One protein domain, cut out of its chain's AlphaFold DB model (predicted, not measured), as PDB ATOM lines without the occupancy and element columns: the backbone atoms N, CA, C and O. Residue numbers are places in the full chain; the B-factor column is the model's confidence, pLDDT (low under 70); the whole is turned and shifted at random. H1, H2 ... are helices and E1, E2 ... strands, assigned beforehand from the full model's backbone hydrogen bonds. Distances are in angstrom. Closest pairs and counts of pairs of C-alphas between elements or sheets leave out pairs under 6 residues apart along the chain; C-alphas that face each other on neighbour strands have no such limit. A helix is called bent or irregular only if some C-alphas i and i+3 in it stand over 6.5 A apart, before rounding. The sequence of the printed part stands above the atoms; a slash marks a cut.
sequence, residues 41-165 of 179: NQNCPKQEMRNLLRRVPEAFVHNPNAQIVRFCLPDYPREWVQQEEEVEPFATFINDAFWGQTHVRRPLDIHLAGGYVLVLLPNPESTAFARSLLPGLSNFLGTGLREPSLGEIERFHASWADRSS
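AT A GLANCE: This is residues 41 to 165 of the 179 residues of an uncharacterized protein of Culex tarsalis (UniProt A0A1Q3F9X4). A small twisted sheet of three strands makes the middle, with H3 and H4 over one face and H1 crossing the other, where H2 comes only to the sheet's rim. H5 packs on H3 beyond the sheet, while H6 and H7 form a tail toward one end of the longest axis, with the loop at Thr 102 at the other end. The printed part has 125 residues with seven named helices and three named strands, in the order H1 H2 E1 H3 E2 E3 H4 H5 H6 H7. The sheet runs E1, E3, E2, antiparallel throughout, and the class is mixed, helices and strands. The whole is compact, with a radius of gyration of the C-alphas of 14.2 A and spans of 45 by 34 by 23 A.

HOW THE PARTS SIT: In the sheet, E3, residues 116 to 121, is the inner strand, and E1, residues 67 to 71, and E2, residues 109 to 113, are the edge strands. E1 and E3 are antiparallel at 153 degrees, with N 69 and O 119 within hydrogen-bond range at 3.0 A. E2 and E3 form a hairpin, antiparallel at 154 degrees, with N 118 and O 111 at 2.8 A. H3, residues 85 to 98, is on the sheet at a height of 9.2 A, over E3 and E2; its closest C-alphas to E2 are those of Ala 91 and Ile 110, 6.2 A apart. E1, H3 and E2 make a split strand-helix-strand unit, two strands running the same way with E3 between them, and its crossover is right-handed. H4, residues 124 to 132, is on the same face at a height of 8.5 A and runs along the strands, at 2 degrees to E1 on the local plane; the closest C-alphas, of Val 69 and Thr 127, are 6.6 A apart. H5, residues 134 to 141, is not on the sheet but touches H3, which meets it with residues 89 to 94 alone; the closest C-alphas, of Phe 93 and Leu 137, are 6.9 A apart, at a steep tilt of 50 degrees, opposite ways. H1, residues 46 to 55, is on the opposite face from H3, at a height of 9.4 A. H2, residues 57 to 62, only grazes the sheet with residues 59 to 60. H6, residues 150 to 158, and H7, residues 160 to 163, are not on the sheet and meet only through their link. Every O i to N i+4 pair is within hydrogen-bond range in H1, H4, H5 and H6, against 1 of 2 in H2 and 8 of 10 in H3; H7 is too short for such a pair.

IN THESE COORDINATES: E3 measures 16.0 A from first to last C-alpha, E1 13.8 A and E2 11.3 A. H3, the longest helix, spans 20.6 A and is only just irregular, C-alphas 86 and 89 being 6.8 A apart. H1 spans 14.4 A, beginning at C-alpha 46 (10.848, 15.188, 16.064), and H7 ends at C-alpha 163 (7.716, 19.312, 35.274).

THE WHOLE: The C-alphas of Thr 102 and Ser 165 are the two farthest apart, at 46.0 A. The printed part has no cut, and the link from E1 to H3, 13 residues, is long. Mean pLDDT of the printed part is 89.9, with residues 161 to 165 under 70.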
ATOM      1  N   ASN A  41       9.737  19.794   6.842       85.00
ATOM      2  CA  ASN A  41       9.501  21.040   6.101       85.00
ATOM      3  C   ASN A  41       8.307  21.846   6.643       85.00
ATOM      4  O   ASN A  41       8.244  23.055   6.455       85.00
ATOM      5  N   GLN A  42       7.371  21.196   7.339       81.25
ATOM      6  CA  GLN A  42       6.255  21.842   8.042       81.25
ATOM      7  C   GLN A  42       6.612  22.250   9.481       81.25
ATOM      8  O   GLN A  42       5.725  22.533  10.287       81.25
ATOM      9  N   ASN A  43       7.903  22.246   9.825       83.69
ATOM     10  CA  ASN A  43       8.400  22.495  11.171       83.69
ATOM     11  C   ASN A  43       7.757  21.589  12.234       83.69
ATOM     12  O   ASN A  43       7.484  22.026  13.346       83.69
ATOM     13  N   CYS A  44       7.471  20.326  11.914       85.62
ATOM     14  CA  CYS A  44       6.980  19.364  12.896       85.62
ATOM     15  C   CYS A  44       8.143  18.879  13.788       85.62
ATOM     16  O   CYS A  44       9.083  18.252  13.280       85.62
ATOM     17  N   PRO A  45       8.096  19.112  15.114       86.31
ATOM     18  CA  PRO A  45       9.061  18.574  16.060       86.31
ATOM     19  C   PRO A  45       9.239  17.061  15.939       86.31
ATOM     20  O   PRO A  45       8.310  16.287  15.694       86.31
ATOM     21  N   LYS A  46      10.468  16.603  16.191       84.56
ATOM     22  CA  LYS A  46      10.848  15.188  16.064       84.56
ATOM     23  C   LYS A  46       9.981  14.260  16.925       84.56
ATOM     24  O   LYS A  46       9.719  13.126  16.513       84.56
ATOM     25  N   GLN A  47       9.572  14.710  18.111       81.06
ATOM     26  CA  GLN A  47       8.702  13.970  19.022       81.06
ATOM     27  C   GLN A  47       7.304  13.754  18.419       81.06
ATOM     28  O   GLN A  47       6.855  12.608  18.359       81.06
ATOM     29  N   GLU A  48       6.662  14.812  17.913       85.62
ATOM     30  CA  GLU A  48       5.351  14.746  17.247       85.62
ATOM     31  C   GLU A  48       5.395  13.819  16.033       85.62
ATOM     32  O   GLU A  48       4.633  12.857  15.944       85.62
ATOM     33  N   MET A  49       6.370  14.034  15.146       87.25
ATOM     34  CA  MET A  49       6.561  13.218  13.950       87.25
ATOM     35  C   MET A  49       6.717  11.732  14.302       87.25
ATOM     36  O   MET A  49       6.154  10.860  13.637       87.25
ATOM     37  N   ARG A  50       7.470  11.406  15.361       83.38
ATOM     38  CA  ARG A  50       7.627  10.017  15.818       83.38
ATOM     39  C   ARG A  50       6.307   9.430  16.323       83.38
ATOM     40  O   ARG A  50       6.060   8.248  16.075       83.38
ATOM     41  N   ASN A  51       5.499  10.214  17.034       85.25
ATOM     42  CA  ASN A  51       4.200   9.778  17.541       85.25
ATOM     43  C   ASN A  51       3.208   9.543  16.398       85.25
ATOM     44  O   ASN A  51       2.640   8.453  16.317       85.25
ATOM     45  N   LEU A  52       3.099  10.488  15.465       87.75
ATOM     46  CA  LEU A  52       2.242  10.408  14.280       87.75
ATOM     47  C   LEU A  52       2.551   9.177  13.421       87.75
ATOM     48  O   LEU A  52       1.676   8.360  13.148       87.75
ATOM     49  N   LEU A  53       3.828   8.962  13.090       85.31
ATOM     50  CA  LEU A  53       4.272   7.803  12.306       85.31
ATOM     51  C   LEU A  53       4.080   6.454  13.015       85.31
ATOM     52  O   LEU A  53       4.212   5.403  12.381       85.31
ATOM     53  N   ARG A  54       3.851   6.460  14.333       83.75
ATOM     54  CA  ARG A  54       3.536   5.260  15.114       83.75
ATOM     55  C   ARG A  54       2.031   5.019  15.192       83.75
ATOM     56  O   ARG A  54       1.641   3.861  15.101       83.75
ATOM     57  N   ARG A  55       1.236   6.075  15.395       84.50
ATOM     58  CA  ARG A  55      -0.222   5.999  15.566       84.50
ATOM     59  C   ARG A  55      -0.930   5.738  14.241       84.50
ATOM     60  O   ARG A  55      -1.693   4.789  14.142       84.50
ATOM     61  N   VAL A  56      -0.619   6.534  13.220       86.44
ATOM     62  CA  VAL A  56      -1.368   6.561  11.955       86.44
ATOM     63  C   VAL A  56      -0.440   6.486  10.732       86.44
ATOM     64  O   VAL A  56      -0.448   7.369   9.876       86.44
ATOM     65  N   PRO A  57       0.398   5.434  10.607       82.00
ATOM     66  CA  PRO A  57       1.364   5.331   9.511       82.00
ATOM     67  C   PRO A  57       0.711   5.302   8.121       82.00
ATOM     68  O   PRO A  57       1.283   5.835   7.176       82.00
ATOM     69  N   GLU A  58      -0.468   4.692   7.997       83.56
ATOM     70  CA  GLU A  58      -1.195   4.550   6.729       83.56
ATOM     71  C   GLU A  58      -1.876   5.854   6.299       83.56
ATOM     72  O   GLU A  58      -1.991   6.128   5.105       83.56
ATOM     73  N   ALA A  59      -2.246   6.717   7.251       84.62
ATOM     74  CA  ALA A  59      -2.898   7.988   6.956       84.62
ATOM     75  C   ALA A  59      -2.030   8.879   6.055       84.62
ATOM     76  O   ALA A  59      -2.543   9.512   5.137       84.62
ATOM     77  N   PHE A  60      -0.712   8.859   6.249       82.31
ATOM     78  CA  PHE A  60       0.238   9.592   5.414       82.31
ATOM     79  C   PHE A  60       0.470   8.965   4.036       82.31
ATOM     80  O   PHE A  60       0.830   9.672   3.100       82.31
ATOM     81  N   VAL A  61       0.261   7.652   3.888       82.19
ATOM     82  CA  VAL A  61       0.341   6.979   2.581       82.19
ATOM     83  C   VAL A  61      -0.816   7.431   1.691       82.19
ATOM     84  O   VAL A  61      -0.622   7.696   0.509       82.19
ATOM     85  N   HIS A  62      -2.010   7.565   2.269       85.38
ATOM     86  CA  HIS A  62      -3.214   7.980   1.547       85.38
ATOM     87  C   HIS A  62      -3.406   9.499   1.473       85.38
ATOM     88  O   HIS A  62      -4.215   9.976   0.679       85.38
ATOM     89  N   ASN A  63      -2.680  10.266   2.289       87.75
ATOM     90  CA  ASN A  63      -2.768  11.722   2.339       87.75
ATOM     91  C   ASN A  63      -1.352  12.322   2.324       87.75
ATOM     92  O   ASN A  63      -0.861  12.782   3.357       87.75
ATOM     93  N   PRO A  64      -0.680  12.336   1.157       83.19
ATOM     94  CA  PRO A  64       0.685  12.844   1.034       83.19
ATOM     95  C   PRO A  64       0.786  14.354   1.264       83.19
ATOM     96  O   PRO A  64       1.883  14.865   1.382       83.19
ATOM     97  N   ASN A  65      -0.331  15.080   1.360       87.88
ATOM     98  CA  ASN A  65      -0.366  16.508   1.686       87.88
ATOM     99  C   ASN A  65      -0.839  16.763   3.121       87.88
ATOM    100  O   ASN A  65      -1.276  17.872   3.426       87.88
ATOM    101  N   ALA A  66      -0.766  15.750   3.991       90.62
ATOM    102  CA  ALA A  66      -1.190  15.904   5.369       90.62
ATOM    103  C   ALA A  66      -0.432  17.044   6.067       90.62
ATOM    104  O   ALA A  66       0.768  17.255   5.853       90.62
ATOM    105  N   GLN A  67      -1.163  17.787   6.887       91.56
ATOM    106  CA  GLN A  67      -0.700  18.939   7.646       91.56
ATOM    107  C   GLN A  67      -1.185  18.833   9.087       91.56
ATOM    108  O   GLN A  67      -2.070  18.041   9.407       91.56
ATOM    109  N   ILE A  68      -0.580  19.622   9.964       92.31
ATOM    110  CA  ILE A  68      -0.870  19.616  11.394       92.31
ATOM    111  C   ILE A  68      -1.324  20.998  11.855       92.31
ATOM    112  O   ILE A  68      -0.752  22.016  11.463       92.31
ATOM    113  N   VAL A  69      -2.334  21.012  12.721       94.62
ATOM    114  CA  VAL A  69      -2.764  22.180  13.500       94.62
ATOM    115  C   VAL A  69      -2.640  21.827  14.976       94.62
ATOM    116  O   VAL A  69      -2.830  20.671  15.360       94.62
ATOM    117  N   ARG A  70      -2.274  22.806  15.801       94.88
ATOM    118  CA  ARG A  70      -2.060  22.613  17.237       94.88
ATOM    119  C   ARG A  70      -2.920  23.590  18.019       94.88
ATOM    120  O   ARG A  70      -2.940  24.764  17.685       94.88
ATOM    121  N   PHE A  71      -3.549  23.128  19.090       96.19
ATOM    122  CA  PHE A  71      -4.306  23.972  20.012       96.19
ATOM    123  C   PHE A  71      -3.759  23.806  21.424       96.19
ATOM    124  O   PHE A  71      -3.635  22.686  21.916       96.19
ATOM    125  N   CYS A  72      -3.432  24.916  22.076       95.62
ATOM    126  CA  CYS A  72      -2.942  24.950  23.448       95.62
ATOM    127  C   CYS A  72      -3.723  25.969  24.287       95.62
ATOM    128  O   CYS A  72      -4.368  26.872  23.744       95.62
ATOM    129  N   LEU A  73      -3.643  25.805  25.610       95.50
ATOM    130  CA  LEU A  73      -4.162  26.763  26.587       95.50
ATOM    131  C   LEU A  73      -3.405  28.105  26.489       95.50
ATOM    132  O   LEU A  73      -2.264  28.121  26.012       95.50
ATOM    133  N   PRO A  74      -3.989  29.235  26.941       94.81
ATOM    134  CA  PRO A  74      -3.430  30.574  26.726       94.81
ATOM    135  C   PRO A  74      -2.002  30.707  27.255       94.81
ATOM    136  O   PRO A  74      -1.120  31.213  26.559       94.81
ATOM    137  N   ASP A  75      -1.758  30.152  28.438       91.12
ATOM    138  CA  ASP A  75      -0.493  30.284  29.153       91.12
ATOM    139  C   ASP A  75       0.469  29.114  28.907       91.12
ATOM    140  O   ASP A  75       1.427  28.920  29.655       91.12
ATOM    141  N   TYR A  76       0.275  28.320  27.850       92.56
ATOM    142  CA  TYR A  76       1.252  27.308  27.440       92.56
ATOM    143  C   TYR A  76       2.648  27.935  27.231       92.56
ATOM    144  O   TYR A  76       2.756  28.989  26.610       92.56
ATOM    145  N   PRO A  77       3.755  27.346  27.731       90.25
ATOM    146  CA  PRO A  77       3.902  26.020  28.337       90.25
ATOM    147  C   PRO A  77       3.677  25.951  29.858       90.25
ATOM    148  O   PRO A  77       4.025  24.945  30.473       90.25
ATOM    149  N   ARG A  78       3.206  27.016  30.518       86.75
ATOM    150  CA  ARG A  78       2.906  27.028  31.963       86.75
ATOM    151  C   ARG A  78       1.596  26.316  32.283       86.75
ATOM    152  O   ARG A  78       1.558  25.580  33.260       86.75
ATOM    153  N   GLU A  79       0.583  26.505  31.452       89.06
ATOM    154  CA  GLU A  79      -0.659  25.734  31.481       89.06
ATOM    155  C   GLU A  79      -0.702  24.804  30.275       89.06
ATOM    156  O   GLU A  79      -0.353  25.195  29.160       89.06
ATOM    157  N   TRP A  80      -1.072  23.546  30.487       91.19
ATOM    158  CA  TRP A  80      -1.074  22.551  29.424       91.19
ATOM    159  C   TRP A  80      -2.098  21.451  29.695       91.19
ATOM    160  O   TRP A  80      -2.463  21.203  30.842       91.19
ATOM    161  N   VAL A  81      -2.511  20.780  28.625       90.25
ATOM    162  CA  VAL A  81      -3.382  19.601  28.657       90.25
ATOM    163  C   VAL A  81      -2.592  18.430  29.237       90.25
ATOM    164  O   VAL A  81      -1.577  18.014  28.674       90.25
ATOM    165  N   GLN A  82      -2.989  17.931  30.398       87.06
ATOM    166  CA  GLN A  82      -2.197  16.983  31.180       87.06
ATOM    167  C   GLN A  82      -2.471  15.530  30.799       87.06
ATOM    168  O   GLN A  82      -1.554  14.707  30.870       87.06
ATOM    169  N   GLN A  83      -3.709  15.216  30.416       87.94
ATOM    170  CA  GLN A  83      -4.177  13.841  30.223       87.94
ATOM    171  C   GLN A  83      -4.903  13.677  28.882       87.94
ATOM    172  O   GLN A  83      -5.325  14.656  28.268       87.94
ATOM    173  N   GLU A  84      -5.001  12.442  28.382       85.75
ATOM    174  CA  GLU A  84      -5.620  12.175  27.073       85.75
ATOM    175  C   GLU A  84      -7.144  12.395  27.133       85.75
ATOM    176  O   GLU A  84      -7.745  12.809  26.148       85.75
ATOM    177  N   GLU A  85      -7.743  12.228  28.311       89.25
ATOM    178  CA  GLU A  85      -9.157  12.465  28.612       89.25
ATOM    179  C   GLU A  85      -9.546  13.941  28.431       89.25
ATOM    180  O   GLU A  85     -10.632  14.254  27.951       89.25
ATOM    181  N   GLU A  86      -8.632  14.870  28.721       89.75
ATOM    182  CA  GLU A  86      -8.857  16.309  28.524       89.75
ATOM    183  C   GLU A  86      -8.929  16.698  27.035       89.75
ATOM    184  O   GLU A  86      -9.350  17.805  26.702       89.75
ATOM    185  N   VAL A  87      -8.545  15.794  26.123       93.62
ATOM    186  CA  VAL A  87      -8.646  15.994  24.669       93.62
ATOM    187  C   VAL A  87     -10.057  15.710  24.156       93.62
ATOM    188  O   VAL A  87     -10.424  16.229  23.104       93.62
ATOM    189  N   GLU A  88     -10.864  14.923  24.871       94.25
ATOM    190  CA  GLU A  88     -12.219  14.550  24.450       94.25
ATOM    191  C   GLU A  88     -13.088  15.755  24.038       94.25
ATOM    192  O   GLU A  88     -13.587  15.747  22.911       94.25
ATOM    193  N   PRO A  89     -13.221  16.839  24.831       92.12
ATOM    194  CA  PRO A  89     -14.037  17.983  24.424       92.12
ATOM    195  C   PRO A  89     -13.483  18.708  23.186       92.12
ATOM    196  O   PRO A  89     -14.261  19.202  22.368       92.12
ATOM    197  N   PHE A  90     -12.159  18.721  22.987       94.19
ATOM    198  CA  PHE A  90     -11.547  19.254  21.764       94.19
ATOM    199  C   PHE A  90     -11.905  18.391  20.555       94.19
ATOM    200  O   PHE A  90     -12.311  18.906  19.513       94.19
ATOM    201  N   ALA A  91     -11.738  17.075  20.691       95.25
ATOM    202  CA  ALA A  91     -12.000  16.122  19.627       95.25
ATOM    203  C   ALA A  91     -13.477  16.141  19.222       95.25
ATOM    204  O   ALA A  91     -13.762  16.170  18.027       95.25
ATOM    205  N   THR A  92     -14.395  16.181  20.188       95.69
ATOM    206  CA  THR A  92     -15.840  16.272  19.946       95.69
ATOM    207  C   THR A  92     -16.185  17.538  19.171       95.69
ATOM    208  O   THR A  92     -16.705  17.437  18.064       95.69
ATOM    209  N   PHE A  93     -15.786  18.717  19.664       96.69
ATOM    210  CA  PHE A  93     -16.078  19.983  18.984       96.69
ATOM    211  C   PHE A  93     -15.542  20.013  17.547       96.69
ATOM    212  O   PHE A  93     -16.240  20.412  16.615       96.69
ATOM    213  N   ILE A  94     -14.292  19.582  17.351       96.44
ATOM    214  CA  ILE A  94     -13.673  19.568  16.024       96.44
ATOM    215  C   ILE A  94     -14.400  18.569  15.119       96.44
ATOM    216  O   ILE A  94     -14.763  18.919  14.000       96.44
ATOM    217  N   ASN A  95     -14.652  17.342  15.572       96.31
ATOM    218  CA  ASN A  95     -15.339  16.345  14.752       96.31
ATOM    219  C   ASN A  95     -16.746  16.797  14.349       96.31
ATOM    220  O   ASN A  95     -17.113  16.625  13.184       96.31
ATOM    221  N   ASP A  96     -17.483  17.427  15.262       96.38
ATOM    222  CA  ASP A  96     -18.810  17.981  14.997       96.38
ATOM    223  C   ASP A  96     -18.747  19.128  13.984       96.38
ATOM    224  O   ASP A  96     -19.537  19.169  13.045       96.38
ATOM    225  N   ALA A  97     -17.755  20.017  14.086       95.75
ATOM    226  CA  ALA A  97     -17.574  21.105  13.125       95.75
ATOM    227  C   ALA A  97     -17.257  20.604  11.703       95.75
ATOM    228  O   ALA A  97     -17.675  21.210  10.713       95.75
ATOM    229  N   PHE A  98     -16.522  19.494  11.592       96.19
ATOM    230  CA  PHE A  98     -16.248  18.824  10.318       96.19
ATOM    231  C   PHE A  98     -17.406  17.931   9.846       96.19
ATOM    232  O   PHE A  98     -17.412  17.483   8.692       96.19
ATOM    233  N   TRP A  99     -18.386  17.643  10.702       93.94
ATOM    234  CA  TRP A  99     -19.560  16.876  10.323       93.94
ATOM    235  C   TRP A  99     -20.446  17.700   9.379       93.94
ATOM    236  O   TRP A  99     -20.740  18.865   9.622       93.94
ATOM    237  N   GLY A 100     -20.854  17.106   8.255       85.06
ATOM    238  CA  GLY A 100     -21.687  17.779   7.250       85.06
ATOM    239  C   GLY A 100     -20.949  18.746   6.315       85.06
ATOM    240  O   GLY A 100     -21.565  19.259   5.385       85.06
ATOM    241  N   GLN A 101     -19.641  18.957   6.494       91.19
ATOM    242  CA  GLN A 101     -18.854  19.778   5.574       91.19
ATOM    243  C   GLN A 101     -18.592  19.041   4.254       91.19
ATOM    244  O   GLN A 101     -18.088  17.918   4.246       91.19
ATOM    245  N   THR A 102     -18.900  19.688   3.129       90.62
ATOM    246  CA  THR A 102     -18.700  19.138   1.773       90.62
ATOM    247  C   THR A 102     -17.380  19.573   1.140       90.62
ATOM    248  O   THR A 102     -16.847  18.874   0.281       90.62
ATOM    249  N   HIS A 103     -16.836  20.715   1.566       90.56
ATOM    250  CA  HIS A 103     -15.650  21.336   0.964       90.56
ATOM    251  C   HIS A 103     -14.334  20.977   1.662       90.56
ATOM    252  O   HIS A 103     -13.263  21.208   1.108       90.56
ATOM    253  N   VAL A 104     -14.395  20.398   2.863       95.12
ATOM    254  CA  VAL A 104     -13.218  19.997   3.643       95.12
ATOM    255  C   VAL A 104     -13.322  18.543   4.076       95.12
ATOM    256  O   VAL A 104     -14.403  17.996   4.265       95.12
ATOM    257  N   ARG A 105     -12.167  17.896   4.232       94.94
ATOM    258  CA  ARG A 105     -12.070  16.497   4.663       94.94
ATOM    259  C   ARG A 105     -11.828  16.421   6.168       94.94
ATOM    260  O   ARG A 105     -11.102  17.246   6.718       94.94
ATOM    261  N   ARG A 106     -12.403  15.406   6.814       95.31
ATOM    262  CA  ARG A 106     -12.311  15.193   8.267       95.31
ATOM    263  C   ARG A 106     -10.863  15.023   8.757       95.31
ATOM    264  O   ARG A 106     -10.015  14.577   7.975       95.31
ATOM    265  N   PRO A 107     -10.590  15.323  10.041       96.25
ATOM    266  CA  PRO A 107      -9.315  15.009  10.675       96.25
ATOM    267  C   PRO A 107      -8.953  13.527  10.564       96.25
ATOM    268  O   PRO A 107      -9.815  12.651  10.608       96.25
ATOM    269  N   LEU A 108      -7.658  13.260  10.413       94.25
ATOM    270  CA  LEU A 108      -7.076  11.918  10.353       94.25
ATOM    271  C   LEU A 108      -6.729  11.377  11.748       94.25
ATOM    272  O   LEU A 108      -6.733  10.166  11.945       94.25
ATOM    273  N   ASP A 109      -6.382  12.263  12.687       94.75
ATOM    274  CA  ASP A 109      -6.042  11.946  14.080       94.75
ATOM    275  C   ASP A 109      -6.158  13.223  14.933       94.75
ATOM    276  O   ASP A 109      -5.831  14.313  14.454       94.75
ATOM    277  N   ILE A 110      -6.604  13.093  16.184       95.00
ATOM    278  CA  ILE A 110      -6.647  14.166  17.194       95.00
ATOM    279  C   ILE A 110      -6.122  13.568  18.498       95.00
ATOM    280  O   ILE A 110      -6.671  12.572  18.966       95.00
ATOM    281  N   HIS A 111      -5.050  14.118  19.071       93.62
ATOM    282  CA  HIS A 111      -4.460  13.548  20.288       93.62
ATOM    283  C   HIS A 111      -3.658  14.552  21.118       93.62
ATOM    284  O   HIS A 111      -3.249  15.608  20.635       93.62
ATOM    285  N   LEU A 112      -3.369  14.165  22.363       91.19
ATOM    286  CA  LEU A 112      -2.433  14.867  23.233       91.19
ATOM    287  C   LEU A 112      -0.992  14.663  22.747       91.19
ATOM    288  O   LEU A 112      -0.453  13.553  22.791       91.19
ATOM    289  N   ALA A 113      -0.330  15.744  22.354       88.81
ATOM    290  CA  ALA A 113       1.086  15.749  22.019       88.81
ATOM    291  C   ALA A 113       1.785  16.798  22.878       88.81
ATOM    292  O   ALA A 113       1.657  17.979  22.622       88.81
ATOM    293  N   GLY A 114       2.515  16.384  23.917       83.44
ATOM    294  CA  GLY A 114       3.338  17.317  24.691       83.44
ATOM    295  C   GLY A 114       2.562  18.512  25.259       83.44
ATOM    296  O   GLY A 114       2.992  19.643  25.080       83.44
ATOM    297  N   GLY A 115       1.443  18.274  25.944       88.94
ATOM    298  CA  GLY A 115       0.728  19.341  26.651       88.94
ATOM    299  C   GLY A 115      -0.256  20.161  25.808       88.94
ATOM    300  O   GLY A 115      -0.909  21.060  26.329       88.94
ATOM    301  N   TYR A 116      -0.383  19.873  24.518       93.31
ATOM    302  CA  TYR A 116      -1.344  20.515  23.623       93.31
ATOM    303  C   TYR A 116      -2.062  19.466  22.773       93.31
ATOM    304  O   TYR A 116      -1.627  18.316  22.661       93.31
ATOM    305  N   VAL A 117      -3.168  19.868  22.156       95.19
ATOM    306  CA  VAL A 117      -3.916  19.027  21.222       95.19
ATOM    307  C   VAL A 117      -3.314  19.176  19.832       95.19
ATOM    308  O   VAL A 117      -3.201  20.286  19.312       95.19
ATOM    309  N   LEU A 118      -2.927  18.059  19.223       94.94
ATOM    310  CA  LEU A 118      -2.445  17.987  17.849       94.94
ATOM    311  C   LEU A 118      -3.528  17.376  16.964       94.94
ATOM    312  O   LEU A 118      -4.026  16.286  17.242       94.94
ATOM    313  N   VAL A 119      -3.850  18.070  15.877       95.50
ATOM    314  CA  VAL A 119      -4.847  17.669  14.882       95.50
ATOM    315  C   VAL A 119      -4.139  17.417  13.557       95.50
ATOM    316  O   VAL A 119      -3.547  18.329  12.980       95.50
ATOM    317  N   LEU A 120      -4.195  16.178  13.074       94.94
ATOM    318  CA  LEU A 120      -3.677  15.788  11.766       94.94
ATOM    319  C   LEU A 120      -4.783  15.931  10.718       94.94
ATOM    320  O   LEU A 120      -5.846  15.328  10.842       94.94
ATOM    321  N   LEU A 121      -4.517  16.686   9.659       95.69
ATOM    322  CA  LEU A 121      -5.476  17.001   8.602       95.69
ATOM    323  C   LEU A 121      -4.938  16.531   7.253       95.69
ATOM    324  O   LEU A 121      -3.727  16.538   7.044       95.69
ATOM    325  N   PRO A 122      -5.803  16.099   6.325       93.94
ATOM    326  CA  PRO A 122      -5.362  15.458   5.087       93.94
ATOM    327  C   PRO A 122      -4.824  16.428   4.027       93.94
ATOM    328  O   PRO A 122      -4.135  15.979   3.109       93.94
ATOM    329  N   ASN A 123      -5.164  17.717   4.109       93.12
ATOM    330  CA  ASN A 123      -4.838  18.724   3.100       93.12
ATOM    331  C   ASN A 123      -4.843  20.166   3.679       93.12
ATOM    332  O   ASN A 123      -5.259  20.376   4.829       93.12
ATOM    333  N   PRO A 124      -4.371  21.165   2.908       93.81
ATOM    334  CA  PRO A 124      -4.337  22.563   3.340       93.81
ATOM    335  C   PRO A 124      -5.719  23.185   3.584       93.81
ATOM    336  O   PRO A 124      -5.860  24.000   4.494       93.81
ATOM    337  N   GLU A 125      -6.748  22.793   2.832       95.62
ATOM    338  CA  GLU A 125      -8.103  23.344   2.969       95.62
ATOM    339  C   GLU A 125      -8.709  22.978   4.329       95.62
ATOM    340  O   GLU A 125      -9.178  23.848   5.067       95.62
ATOM    341  N   SER A 126      -8.611  21.703   4.717       97.12
ATOM    342  CA  SER A 126      -9.011  21.243   6.049       97.12
ATOM    343  C   SER A 126      -8.197  21.912   7.156       97.12
ATOM    344  O   SER A 126      -8.726  22.162   8.236       97.12
ATOM    345  N   THR A 127      -6.928  22.234   6.892       95.94
ATOM    346  CA  THR A 127      -6.037  22.945   7.826       95.94
ATOM    347  C   THR A 127      -6.501  24.373   8.068       95.94
ATOM    348  O   THR A 127      -6.626  24.783   9.220       95.94
ATOM    349  N   ALA A 128      -6.813  25.117   7.008       96.50
ATOM    350  CA  ALA A 128      -7.362  26.463   7.126       96.50
ATOM    351  C   ALA A 128      -8.690  26.462   7.900       96.50
ATOM    352  O   ALA A 128      -8.878  27.279   8.803       96.50
ATOM    353  N   PHE A 129      -9.568  25.498   7.610       97.69
ATOM    354  CA  PHE A 129     -10.829  25.350   8.328       97.69
ATOM    355  C   PHE A 129     -10.617  25.034   9.811       97.69
ATOM    356  O   PHE A 129     -11.166  25.737  10.653       97.69
ATOM    357  N   ALA A 130      -9.756  24.069  10.153       97.25
ATOM    358  CA  ALA A 130      -9.456  23.760  11.551       97.25
ATOM    359  C   ALA A 130      -8.936  24.991  12.309       97.25
ATOM    360  O   ALA A 130      -9.398  25.259  13.413       97.25
ATOM    361  N   ARG A 131      -8.042  25.789  11.710       97.06
ATOM    362  CA  ARG A 131      -7.573  27.046  12.323       97.06
ATOM    363  C   ARG A 131      -8.700  28.047  12.565       97.06
ATOM    364  O   ARG A 131      -8.717  28.697  13.607       97.06
ATOM    365  N   SER A 132      -9.665  28.144  11.647       96.75
ATOM    366  CA  SER A 132     -10.822  29.034  11.825       96.75
ATOM    367  C   SER A 132     -11.756  28.621  12.968       96.75
ATOM    368  O   SER A 132     -12.546  29.444  13.421       96.75
ATOM    369  N   LEU A 133     -11.643  27.387  13.484       96.75
ATOM    370  CA  LEU A 133     -12.436  26.917  14.622       96.75
ATOM    371  C   LEU A 133     -11.982  27.505  15.962       96.75
ATOM    372  O   LEU A 133     -12.724  27.412  16.935       96.75
ATOM    373  N   LEU A 134     -10.795  28.116  16.031       96.44
ATOM    374  CA  LEU A 134     -10.183  28.567  17.281       96.44
ATOM    375  C   LEU A 134     -11.089  29.471  18.149       96.44
ATOM    376  O   LEU A 134     -11.189  29.204  19.351       96.44
ATOM    377  N   PRO A 135     -11.804  30.477  17.600       96.38
ATOM    378  CA  PRO A 135     -12.729  31.285  18.396       96.38
ATOM    379  C   PRO A 135     -13.902  30.463  18.948       96.38
ATOM    380  O   PRO A 135     -14.251  30.587  20.118       96.38
ATOM    381  N   GLY A 136     -14.486  29.585  18.124       96.50
ATOM    382  CA  GLY A 136     -15.605  28.730  18.529       96.50
ATOM    383  C   GLY A 136     -15.204  27.711  19.593       96.50
ATOM    384  O   GLY A 136     -15.919  27.529  20.573       96.50
ATOM    385  N   LEU A 137     -14.023  27.116  19.441       95.56
ATOM    386  CA  LEU A 137     -13.465  26.169  20.396       95.56
ATOM    387  C   LEU A 137     -13.138  26.847  21.738       95.56
ATOM    388  O   LEU A 137     -13.409  26.274  22.789       95.56
ATOM    389  N   SER A 138     -12.628  28.085  21.711       96.12
ATOM    390  CA  SER A 138     -12.388  28.877  22.930       96.12
ATOM    391  C   SER A 138     -13.694  29.153  23.683       96.12
ATOM    392  O   SER A 138     -13.786  28.947  24.892       96.12
ATOM    393  N   ASN A 139     -14.743  29.552  22.953       96.62
ATOM    394  CA  ASN A 139     -16.068  29.770  23.534       96.62
ATOM    395  C   ASN A 139     -16.652  28.478  24.123       96.62
ATOM    396  O   ASN A 139     -17.226  28.509  25.206       96.62
ATOM    397  N   PHE A 140     -16.488  27.351  23.426       95.69
ATOM    398  CA  PHE A 140     -16.990  26.050  23.866       95.69
ATOM    399  C   PHE A 140     -16.327  25.565  25.161       95.69
ATOM    400  O   PHE A 140     -17.017  25.083  26.053       95.69
ATOM    401  N   LEU A 141     -15.006  25.723  25.289       92.56
ATOM    402  CA  LEU A 141     -14.274  25.324  26.497       92.56
ATOM    403  C   LEU A 141     -14.357  26.353  27.634       92.56
ATOM    404  O   LEU A 141     -13.892  26.075  28.737       92.56
ATOM    405  N   GLY A 142     -14.904  27.546  27.380       94.44
ATOM    406  CA  GLY A 142     -14.956  28.632  28.362       94.44
ATOM    407  C   GLY A 142     -13.580  29.192  28.742       94.44
ATOM    408  O   GLY A 142     -13.442  29.833  29.782       94.44
ATOM    409  N   THR A 143     -12.556  28.949  27.922       94.06
ATOM    410  CA  THR A 143     -11.188  29.435  28.128       94.06
ATOM    411  C   THR A 143     -10.575  29.851  26.799       94.06
ATOM    412  O   THR A 143     -10.946  29.342  25.742       94.06
ATOM    413  N   GLY A 144      -9.634  30.794  26.833       93.62
ATOM    414  CA  GLY A 144      -8.906  31.174  25.627       93.62
ATOM    415  C   GLY A 144      -8.128  29.982  25.066       93.62
ATOM    416  O   GLY A 144      -7.638  29.140  25.812       93.62
ATOM    417  N   LEU A 145      -7.970  29.917  23.750       95.56
ATOM    418  CA  LEU A 145      -7.072  28.966  23.100       95.56
ATOM    419  C   LEU A 145      -6.237  29.681  22.052       95.56
ATOM    420  O   LEU A 145      -6.613  30.734  21.541       95.56
ATOM    421  N   ARG A 146      -5.097  29.088  21.711       95.94
ATOM    422  CA  ARG A 146      -4.222  29.578  20.641       95.94
ATOM    423  C   ARG A 146      -3.390  28.451  20.046       95.94
ATOM    424  O   ARG A 146      -3.307  27.360  20.612       95.94
ATOM    425  N   GLU A 147      -2.718  28.735  18.937       95.31
ATOM    426  CA  GLU A 147      -1.664  27.853  18.438       95.31
ATOM    427  C   GLU A 147      -0.350  28.111  19.206       95.31
ATOM    428  O   GLU A 147       0.058  29.269  19.353       95.31
ATOM    429  N   PRO A 148       0.331  27.066  19.709       94.94
ATOM    430  CA  PRO A 148       1.660  27.209  20.287       94.94
ATOM    431  C   PRO A 148       2.702  27.462  19.192       94.94
ATOM    432  O   PRO A 148       2.690  26.839  18.128       94.94
ATOM    433  N   SER A 149       3.663  28.335  19.482       93.44
ATOM    434  CA  SER A 149       4.856  28.515  18.654       93.44
ATOM    435  C   SER A 149       5.829  27.342  18.807       93.44
ATOM    436  O   SER A 149       5.869  26.656  19.831       93.44
ATOM    437  N   LEU A 150       6.695  27.145  17.811       89.62
ATOM    438  CA  LEU A 150       7.730  26.104  17.854       89.62
ATOM    439  C   LEU A 150       8.655  26.256  19.066       89.62
ATOM    440  O   LEU A 150       8.925  25.278  19.757       89.62
ATOM    441  N   GLY A 151       9.070  27.487  19.376       91.75
ATOM    442  CA  GLY A 151       9.920  27.762  20.535       91.75
ATOM    443  C   GLY A 151       9.234  27.454  21.871       91.75
ATOM    444  O   GLY A 151       9.897  27.094  22.839       91.75
ATOM    445  N   GLU A 152       7.905  27.557  21.967       92.75
ATOM    446  CA  GLU A 152       7.168  27.098  23.153       92.75
ATOM    447  C   GLU A 152       7.167  25.577  23.270       92.75
ATOM    448  O   GLU A 152       7.401  25.054  24.358       92.75
ATOM    449  N   ILE A 153       6.968  24.868  22.157       91.44
ATOM    450  CA  ILE A 153       6.996  23.400  22.115       91.44
ATOM    451  C   ILE A 153       8.386  22.870  22.489       91.44
ATOM    452  O   ILE A 153       8.510  21.950  23.298       91.44
ATOM    453  N   GLU A 154       9.444  23.483  21.963       88.62
ATOM    454  CA  GLU A 154      10.826  23.135  22.303       88.62
ATOM    455  C   GLU A 154      11.138  23.397  23.780       88.62
ATOM    456  O   GLU A 154      11.645  22.503  24.462       88.62
ATOM    457  N   ARG A 155      10.775  24.577  24.307       88.38
ATOM    458  CA  ARG A 155      10.943  24.914  25.735       88.38
ATOM    459  C   ARG A 155      10.200  23.942  26.647       88.38
ATOM    460  O   ARG A 155      10.722  23.537  27.691       88.38
ATOM    461  N   PHE A 156       8.991  23.554  26.261       88.25
ATOM    462  CA  PHE A 156       8.201  22.589  27.007       88.25
ATOM    463  C   PHE A 156       8.871  21.215  27.045       88.25
ATOM    464  O   PHE A 156       9.076  20.659  28.120       88.25
ATOM    465  N   HIS A 157       9.294  20.688  25.894       83.31
ATOM    466  CA  HIS A 157       9.972  19.393  25.836       83.31
ATOM    467  C   HIS A 157      11.343  19.394  26.521       83.31
ATOM    468  O   HIS A 157      11.719  18.372  27.095       83.31
ATOM    469  N   ALA A 158      12.070  20.515  26.499       84.56
ATOM    470  CA  ALA A 158      13.338  20.661  27.210       84.56
ATOM    471  C   ALA A 158      13.162  20.604  28.737       84.56
ATOM    472  O   ALA A 158      13.970  19.981  29.416       84.56
ATOM    473  N   SER A 159      12.083  21.193  29.263       76.94
ATOM    474  CA  SER A 159      11.769  21.223  30.705       76.94
ATOM    475  C   SER A 159      10.788  20.132  31.157       76.94
ATOM    476  O   SER A 159      10.328  20.128  32.299       76.94
ATOM    477  N   TRP A 160      10.451  19.183  30.275       75.88
ATOM    478  CA  TRP A 160       9.437  18.161  30.548       75.88
ATOM    479  C   TRP A 160       9.813  17.284  31.744       75.88
ATOM    480  O   TRP A 160       8.957  16.988  32.576       75.88
ATOM    481  N   ALA A 161      11.080  16.873  31.853       67.56
ATOM    482  CA  ALA A 161      11.549  16.018  32.947       67.56
ATOM    483  C   ALA A 161      11.376  16.683  34.325       67.56
ATOM    484  O   ALA A 161      10.917  16.033  35.262       67.56
ATOM    485  N   ASP A 162      11.643  17.987  34.414       64.38
ATOM    486  CA  ASP A 162      11.527  18.761  35.654       64.38
ATOM    487  C   ASP A 162      10.059  18.957  36.067       64.38
ATOM    488  O   ASP A 162       9.714  18.907  37.247       64.38
ATOM    489  N   ARG A 163       9.166  19.111  35.079       62.81
ATOM    490  CA  ARG A 163       7.716  19.312  35.274       62.81
ATOM    491  C   ARG A 163       6.935  18.023  35.529       62.81
ATOM    492  O   ARG A 163       5.844  18.067  36.087       62.81
ATOM    493  N   SER A 164       7.473  16.873  35.131       56.59
ATOM    494  CA  SER A 164       6.815  15.559  35.218       56.59
ATOM    495  C   SER A 164       7.461  14.633  36.254       56.59
ATOM    496  O   SER A 164       7.346  13.409  36.158       56.59
ATOM    497  N   SER A 165       8.109  15.195  37.277       50.78
ATOM    498  CA  SER A 165       8.817  14.446  38.327       50.78
ATOM    499  C   SER A 165       7.958  13.380  39.040       50.78
ATOM    500  O   SER A 165       8.502  12.431  39.601       50.78
TER     501      SER A 165